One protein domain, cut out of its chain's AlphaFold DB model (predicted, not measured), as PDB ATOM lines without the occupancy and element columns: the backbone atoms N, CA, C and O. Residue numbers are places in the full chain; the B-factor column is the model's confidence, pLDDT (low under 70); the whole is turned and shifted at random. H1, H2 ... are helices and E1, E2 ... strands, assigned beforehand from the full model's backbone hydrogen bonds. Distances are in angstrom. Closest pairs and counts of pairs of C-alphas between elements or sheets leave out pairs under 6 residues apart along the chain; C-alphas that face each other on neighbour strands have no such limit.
ATOM      1  N   LYS A   2     120.735 315.782 251.852       81.94
ATOM      2  CA  LYS A   2     120.027 316.665 252.809       81.94
ATOM      3  C   LYS A   2     119.026 317.651 252.187       81.94
ATOM      4  O   LYS A   2     118.044 317.987 252.829       81.94
ATOM      5  N   ALA A   3     119.249 318.079 250.944       84.88
ATOM      6  CA  ALA A   3     118.285 318.904 250.212       84.88
ATOM      7  C   ALA A   3     116.996 318.145 249.827       84.88
ATOM      8  O   ALA A   3     115.934 318.750 249.786       84.88
ATOM      9  N   ASN A   4     117.090 316.832 249.578       85.31
ATOM     10  CA  ASN A   4     115.960 315.983 249.174       85.31
ATOM     11  C   ASN A   4     115.315 315.261 250.372       85.31
ATOM     12  O   ASN A   4     114.151 314.891 250.310       85.31
ATOM     13  N   PHE A   5     116.082 315.064 251.450       88.12
ATOM     14  CA  PHE A   5     115.706 314.347 252.669       88.12
ATOM     15  C   PHE A   5     116.186 315.164 253.877       88.12
ATOM     16  O   PHE A   5     117.257 314.914 254.441       88.12
ATOM     17  N   SER A   6     115.463 316.238 254.186       89.81
ATOM     18  CA  SER A   6     115.873 317.239 255.181       89.81
ATOM     19  C   SER A   6     115.831 316.706 256.615       89.81
ATOM     20  O   SER A   6     116.669 317.076 257.442       89.81
ATOM     21  N   ASP A   7     114.907 315.792 256.880       89.19
ATOM     22  CA  ASP A   7     114.675 315.085 258.137       89.19
ATOM     23  C   ASP A   7     115.593 313.867 258.340       89.19
ATOM     24  O   ASP A   7     115.813 313.440 259.474       89.19
ATOM     25  N   ALA A   8     116.199 313.337 257.275       90.00
ATOM     26  CA  ALA A   8     117.069 312.168 257.367       90.00
ATOM     27  C   ALA A   8     118.356 312.452 258.157       90.00
ATOM     28  O   ALA A   8     119.063 313.435 257.907       90.00
ATOM     29  N   ARG A   9     118.741 311.546 259.060       92.69
ATOM     30  CA  ARG A   9     120.095 311.508 259.634       92.69
ATOM     31  C   ARG A   9     121.029 310.839 258.627       92.69
ATOM     32  O   ARG A   9     120.734 309.755 258.142       92.69
ATOM     33  N   VAL A  10     122.139 311.497 258.305       92.00
ATOM     34  CA  VAL A  10     123.124 310.999 257.335       92.00
ATOM     35  C   VAL A  10     124.460 310.871 258.040       92.00
ATOM     36  O   VAL A  10     124.907 311.825 258.676       92.00
ATOM     37  N   GLU A  11     125.088 309.711 257.906       94.38
ATOM     38  CA  GLU A  11     126.382 309.409 258.505       94.38
ATOM     39  C   GLU A  11     127.355 308.943 257.428       94.38
ATOM     40  O   GLU A  11     126.991 308.186 256.530       94.38
ATOM     41  N   LEU A  12     128.597 309.422 257.512       93.56
ATOM     42  CA  LEU A  12     129.697 308.910 256.707       93.56
ATOM     43  C   LEU A  12     130.454 307.880 257.540       93.56
ATOM     44  O   LEU A  12     131.070 308.228 258.546       93.56
ATOM     45  N   VAL A  13     130.431 306.630 257.090       93.38
ATOM     46  CA  VAL A  13     131.207 305.541 257.685       93.38
ATOM     47  C   VAL A  13     132.427 305.292 256.804       93.38
ATOM     48  O   VAL A  13     132.292 304.999 255.617       93.38
ATOM     49  N   ILE A  14     133.627 305.449 257.368       91.25
ATOM     50  CA  ILE A  14     134.874 305.184 256.643       91.25
ATOM     51  C   ILE A  14     135.059 303.670 256.527       91.25
ATOM     52  O   ILE A  14     135.164 302.979 257.537       91.25
ATOM     53  N   GLY A  15     135.092 303.175 255.289       86.06
ATOM     54  CA  GLY A  15     135.382 301.782 254.956       86.06
ATOM     55  C   GLY A  15     136.733 301.609 254.259       86.06
ATOM     56  O   GLY A  15     137.475 302.572 254.054       86.06
ATOM     57  N   ASP A  16     137.036 300.374 253.866       85.69
ATOM     58  CA  ASP A  16     138.259 299.980 253.171       85.69
ATOM     59  C   ASP A  16     137.978 299.296 251.814       85.69
ATOM     60  O   ASP A  16     136.833 299.137 251.375       85.69
ATOM     61  N   GLY A  17     139.050 298.947 251.095       85.44
ATOM     62  CA  GLY A  17     138.974 298.082 249.912       85.44
ATOM     63  C   GLY A  17     138.258 298.672 248.692       85.44
ATOM     64  O   GLY A  17     137.806 297.911 247.847       85.44
ATOM     65  N   GLY A  18     138.113 299.999 248.597       84.81
ATOM     66  CA  GLY A  18     137.465 300.647 247.446       84.81
ATOM     67  C   GLY A  18     135.956 300.383 247.334       84.81
ATOM     68  O   GLY A  18     135.369 300.589 246.262       84.81
ATOM     69  N   ASN A  19     135.336 299.922 248.424       87.62
ATOM     70  CA  ASN A  19     133.905 299.667 248.503       87.62
ATOM     71  C   ASN A  19     133.119 300.973 248.662       87.62
ATOM     72  O   ASN A  19     133.557 301.912 249.327       87.62
ATOM     73  N   PHE A  20     131.924 301.008 248.079       91.56
ATOM     74  CA  PHE A  20     130.960 302.082 248.283       91.56
ATOM     75  C   PHE A  20     129.583 301.465 248.500       91.56
ATOM     76  O   PHE A  20     129.005 300.882 247.584       91.56
ATOM     77  N   ILE A  21     129.078 301.565 249.725       92.69
ATOM     78  CA  ILE A  21     127.828 300.937 250.150       92.69
ATOM     79  C   ILE A  21     126.909 302.038 250.665       92.69
ATOM     80  O   ILE A  21     127.339 302.901 251.431       92.69
ATOM     81  N   VAL A  22     125.654 302.018 250.224       94.44
ATOM     82  CA  VAL A  22     124.611 302.909 250.728       94.44
ATOM     83  C   VAL A  22     123.536 302.071 251.391       94.44
ATOM     84  O   VAL A  22     122.951 301.182 250.766       94.44
ATOM     85  N   GLU A  23     123.269 302.397 252.649       95.31
ATOM     86  CA  GLU A  23     122.262 301.745 253.474       95.31
ATOM     87  C   GLU A  23     121.189 302.746 253.905       95.31
ATOM     88  O   GLU A  23     121.474 303.915 254.172       95.31
ATOM     89  N   VAL A  24     119.949 302.269 253.986       94.75
ATOM     90  CA  VAL A  24     118.806 302.995 254.553       94.75
ATOM     91  C   VAL A  24     118.162 302.096 255.595       94.75
ATOM     92  O   VAL A  24     117.793 300.962 255.293       94.75
ATOM     93  N   ASP A  25     118.056 302.578 256.833       93.12
ATOM     94  CA  ASP A  25     117.544 301.801 257.971       93.12
ATOM     95  C   ASP A  25     118.195 300.404 258.088       93.12
ATOM     96  O   ASP A  25     117.511 299.404 258.315       93.12
ATOM     97  N   GLY A  26     119.509 300.316 257.848       93.19
ATOM     98  CA  GLY A  26     120.281 299.065 257.874       93.19
ATOM     99  C   GLY A  26     120.081 298.134 256.669       93.19
ATOM    100  O   GLY A  26     120.592 297.019 256.675       93.19
ATOM    101  N   ASN A  27     119.345 298.557 255.634       94.31
ATOM    102  CA  ASN A  27     119.158 297.793 254.400       94.31
ATOM    103  C   ASN A  27     120.031 298.366 253.284       94.31
ATOM    104  O   ASN A  27     119.931 299.554 252.971       94.31
ATOM    105  N   VAL A  28     120.847 297.522 252.653       93.25
ATOM    106  CA  VAL A  28     121.666 297.919 251.499       93.25
ATOM    107  C   VAL A  28     120.756 298.216 250.312       93.25
ATOM    108  O   VAL A  28     120.035 297.339 249.840       93.25
ATOM    109  N   ILE A  29     120.821 299.448 249.810       94.50
ATOM    110  CA  ILE A  29     120.093 299.872 248.606       94.50
ATOM    111  C   ILE A  29     121.006 299.998 247.384       94.50
ATOM    112  O   ILE A  29     120.525 299.988 246.257       94.50
ATOM    113  N   PHE A  30     122.317 300.122 247.601       93.50
ATOM    114  CA  PHE A  30     123.330 300.167 246.554       93.50
ATOM    115  C   PHE A  30     124.657 299.640 247.095       93.50
ATOM    116  O   PHE A  30     125.075 300.016 248.194       93.50
ATOM    117  N   SER A  31     125.353 298.833 246.300       91.56
ATOM    118  CA  SER A  31     126.699 298.368 246.614       91.56
ATOM    119  C   SER A  31     127.581 298.343 245.373       91.56
ATOM    120  O   SER A  31     127.348 297.587 244.433       91.56
ATOM    121  N   LYS A  32     128.656 299.133 245.422       89.75
ATOM    122  CA  LYS A  32     129.870 298.892 244.650       89.75
ATOM    123  C   LYS A  32     130.827 298.100 245.521       89.75
ATOM    124  O   LYS A  32     131.338 298.634 246.510       89.75
ATOM    125  N   LYS A  33     131.109 296.856 245.142       82.81
ATOM    126  CA  LYS A  33     132.159 296.052 245.773       82.81
ATOM    127  C   LYS A  33     133.283 295.798 244.789       82.81
ATOM    128  O   LYS A  33     133.054 295.577 243.608       82.81
ATOM    129  N   ASP A  34     134.510 295.827 245.292       63.28
ATOM    130  CA  ASP A  34     135.711 295.645 244.469       63.28
ATOM    131  C   ASP A  34     135.997 294.165 244.132       63.28
ATOM    132  O   ASP A  34     136.998 293.842 243.499       63.28
ATOM    133  N   ARG A  35     135.125 293.227 244.546       59.75
ATOM    134  CA  ARG A  35     135.292 291.783 244.314       59.75
ATOM    135  C   ARG A  35     134.007 291.089 243.847       59.75
ATOM    136  O   ARG A  35     132.932 291.346 244.369       59.75
ATOM    137  N   ILE A  36     134.214 290.194 242.874       52.69
ATOM    138  CA  ILE A  36     133.317 289.257 242.162       52.69
ATOM    139  C   ILE A  36     131.947 289.017 242.833       52.69
ATOM    140  O   ILE A  36     131.866 288.399 243.893       52.69
ATOM    141  N   GLY A  37     130.878 289.432 242.142       59.16
ATOM    142  CA  GLY A  37     129.464 289.263 242.499       59.16
ATOM    143  C   GLY A  37     128.548 290.052 241.545       59.16
ATOM    144  O   GLY A  37     129.040 290.647 240.591       59.16
ATOM    145  N   ASN A  38     127.233 290.095 241.804       61.31
ATOM    146  CA  ASN A  38     126.254 290.936 241.074       61.31
ATOM    147  C   ASN A  38     126.273 292.418 241.527       61.31
ATOM    148  O   ASN A  38     125.280 293.125 241.377       61.31
ATOM    149  N   ASP A  39     127.362 292.865 242.152       70.38
ATOM    150  CA  ASP A  39     127.512 294.235 242.642       70.38
ATOM    151  C   ASP A  39     127.878 295.192 241.492       70.38
ATOM    152  O   ASP A  39     128.509 294.797 240.507       70.38
ATOM    153  N   GLU A  40     127.514 296.469 241.622       74.69
ATOM    154  CA  GLU A  40     127.848 297.479 240.617       74.69
ATOM    155  C   GLU A  40     129.367 297.701 240.591       74.69
ATOM    156  O   GLU A  40     130.009 297.885 241.622       74.69
ATOM    157  N   SER A  41     129.980 297.744 239.410       83.62
ATOM    158  CA  SER A  41     131.424 298.005 239.281       83.62
ATOM    159  C   SER A  41     131.779 299.499 239.336       83.62
ATOM    160  O   SER A  41     132.945 299.878 239.200       83.62
ATOM    161  N   ARG A  42     130.785 300.367 239.550       88.81
ATOM    162  CA  ARG A  42     130.878 301.826 239.417       88.81
ATOM    163  C   ARG A  42     130.302 302.560 240.623       88.81
ATOM    164  O   ARG A  42     129.546 302.007 241.413       88.81
ATOM    165  N   PHE A  43     130.634 303.841 240.729       91.62
ATOM    166  CA  PHE A  43     129.919 304.757 241.614       91.62
ATOM    167  C   PHE A  43     128.513 305.069 241.066       91.62
ATOM    168  O   PHE A  43     128.283 304.945 239.855       91.62
ATOM    169  N   PRO A  44     127.572 305.480 241.935       92.69
ATOM    170  CA  PRO A  44     126.235 305.860 241.501       92.69
ATOM    171  C   PRO A  44     126.252 307.115 240.618       92.69
ATOM    172  O   PRO A  44     127.083 308.011 240.785       92.69
ATOM    173  N   HIS A  45     125.296 307.199 239.697       92.00
ATOM    174  CA  HIS A  45     125.024 308.393 238.901       92.00
ATOM    175  C   HIS A  45     124.183 309.406 239.695       92.00
ATOM    176  O   HIS A  45     123.563 309.062 240.701       92.00
ATOM    177  N   GLY A  46     124.159 310.666 239.243       90.62
ATOM    178  CA  GLY A  46     123.712 311.830 240.027       90.62
ATOM    179  C   GLY A  46     122.472 311.624 240.909       90.62
ATOM    180  O   GLY A  46     122.539 311.841 242.118       90.62
ATOM    181  N   GLU A  47     121.355 311.173 240.334       92.00
ATOM    182  CA  GLU A  47     120.082 311.003 241.060       92.00
ATOM    183  C   GLU A  47     119.761 309.552 241.445       92.00
ATOM    184  O   GLU A  47     118.705 309.267 242.018       92.00
ATOM    185  N   GLU A  48     120.666 308.616 241.169       94.88
ATOM    186  CA  GLU A  48     120.413 307.182 241.309       94.88
ATOM    187  C   GLU A  48     120.113 306.791 242.756       94.88
ATOM    188  O   GLU A  48     119.094 306.160 243.031       94.88
ATOM    189  N   ILE A  49     120.932 307.252 243.705       95.31
ATOM    190  CA  ILE A  49     120.708 306.962 245.125       95.31
ATOM    191  C   ILE A  49     119.387 307.570 245.617       95.31
ATOM    192  O   ILE A  49     118.656 306.922 246.359       95.31
ATOM    193  N   THR A  50     119.038 308.785 245.178       94.75
ATOM    194  CA  THR A  50     117.753 309.411 245.555       94.75
ATOM    195  C   THR A  50     116.577 308.584 245.024       94.75
ATOM    196  O   THR A  50     115.600 308.363 245.739       94.75
ATOM    197  N   THR A  51     116.689 308.068 243.798       95.31
ATOM    198  CA  THR A  51     115.680 307.195 243.180       95.31
ATOM    199  C   THR A  51     115.518 305.887 243.959       95.31
ATOM    200  O   THR A  51     114.392 305.472 244.238       95.31
ATOM    201  N   LEU A  52     116.628 305.262 244.360       95.56
ATOM    202  CA  LEU A  52     116.630 304.023 245.140       95.56
ATOM    203  C   LEU A  52     116.022 304.210 246.535       95.56
ATOM    204  O   LEU A  52     115.220 303.379 246.955       95.56
ATOM    205  N   ILE A  53     116.320 305.324 247.217       94.88
ATOM    206  CA  ILE A  53     115.691 305.664 248.503       94.88
ATOM    207  C   ILE A  53     114.173 305.776 248.344       94.88
ATOM    208  O   ILE A  53     113.427 305.150 249.091       94.88
ATOM    209  N   ASN A  54     113.699 306.530 247.349       94.50
ATOM    210  CA  ASN A  54     112.263 306.714 247.126       94.50
ATOM    211  C   ASN A  54     111.550 305.389 246.822       94.50
ATOM    212  O   ASN A  54     110.439 305.161 247.305       94.50
ATOM    213  N   LYS A  55     112.192 304.499 246.052       95.38
ATOM    214  CA  LYS A  55     111.681 303.149 245.797       95.38
ATOM    215  C   LYS A  55     111.574 302.340 247.095       95.38
ATOM    216  O   LYS A  55     110.497 301.825 247.379       95.38
ATOM    217  N   TYR A  56     112.639 302.302 247.896       94.94
ATOM    218  CA  TYR A  56     112.665 301.608 249.188       94.94
ATOM    219  C   TYR A  56     111.558 302.104 250.136       94.94
ATOM    220  O   TYR A  56     110.815 301.307 250.704       94.94
ATOM    221  N   LEU A  57     111.393 303.425 250.270       92.06
ATOM    222  CA  LEU A  57     110.367 304.016 251.137       92.06
ATOM    223  C   LEU A  57     108.945 303.688 250.665       92.06
ATOM    224  O   LEU A  57     108.066 303.428 251.488       92.06
ATOM    225  N   LYS A  58     108.718 303.669 249.346       94.06
ATOM    226  CA  LYS A  58     107.430 303.284 248.765       94.06
ATOM    227  C   LYS A  58     107.098 301.819 249.050       94.06
ATOM    228  O   LYS A  58     105.962 301.528 249.399       94.06
ATOM    229  N   GLU A  59     108.073 300.922 248.920       92.69
ATOM    230  CA  GLU A  59     107.907 299.487 249.192       92.69
ATOM    231  C   GLU A  59     107.662 299.199 250.679       92.69
ATOM    232  O   GLU A  59     106.869 298.327 251.005       92.69
ATOM    233  N   LYS A  60     108.281 299.962 251.588       87.44
ATOM    234  CA  LYS A  60     108.093 299.826 253.043       87.44
ATOM    235  C   LYS A  60     106.749 300.364 253.549       87.44
ATOM    236  O   LYS A  60     106.321 300.008 254.643       87.44
ATOM    237  N   SER A  61     106.121 301.256 252.782       81.69
ATOM    238  CA  SER A  61     104.838 301.889 253.126       81.69
ATOM    239  C   SER A  61     103.623 301.168 252.527       81.69
ATOM    240  O   SER A  61     102.497 301.617 252.748       81.69
ATOM    241  N   ALA A  62     103.852 300.119 251.732       67.38
ATOM    242  CA  ALA A  62     102.833 299.297 251.076       67.38
ATOM    243  C   ALA A  62     102.512 298.049 251.910       67.38
ATOM    244  O   ALA A  62     101.327 297.647 251.894       67.38
TER     245      ALA A  62
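What this domain is: This is residues 2 to 62 of the 62 residues of an uncharacterized protein of Campylobacter concisus (UniProt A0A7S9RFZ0). There is little regular structure here: a hairpin of two strands, E1 and E2, has one helix, H1, packed near it through residues 48 to 57, and two long stretches, residues 2 to 19 and 33 to 47, hold no named element. The 61 printed residues run E1, E2, H1, a mixed class with 24 residues in named elements; the sheet is antiparallel. The whole is only just compact, close to loose, with a radius of gyration of the C-alphas of 12.5 A, and spans 33 by 24 by 22 A.

How they stand to each other: Look at E1, residues 20 to 24, and E2, residues 27 to 32: N 22 and O 30 are 2.9 A apart, within hydrogen-bond range. In H1, residues 48 to 60, every O i to N i+4 pair is within range. Its closest C-alphas to E2 are Leu 52 and Ile 29, 6.4 A.

Where its parts are: Find C-alpha 20 at (130.960, 302.082, 248.283), where E1 begins; E1 is 13.7 A long, E2 14.5 A. H1, 18.5 A, ends at C-alpha 60, (108.093, 299.826, 253.043).

The domain as a whole: The printed part has no cut. E2 to H1 is a long link. Residues 34 to 38 and 62 are under pLDDT 70.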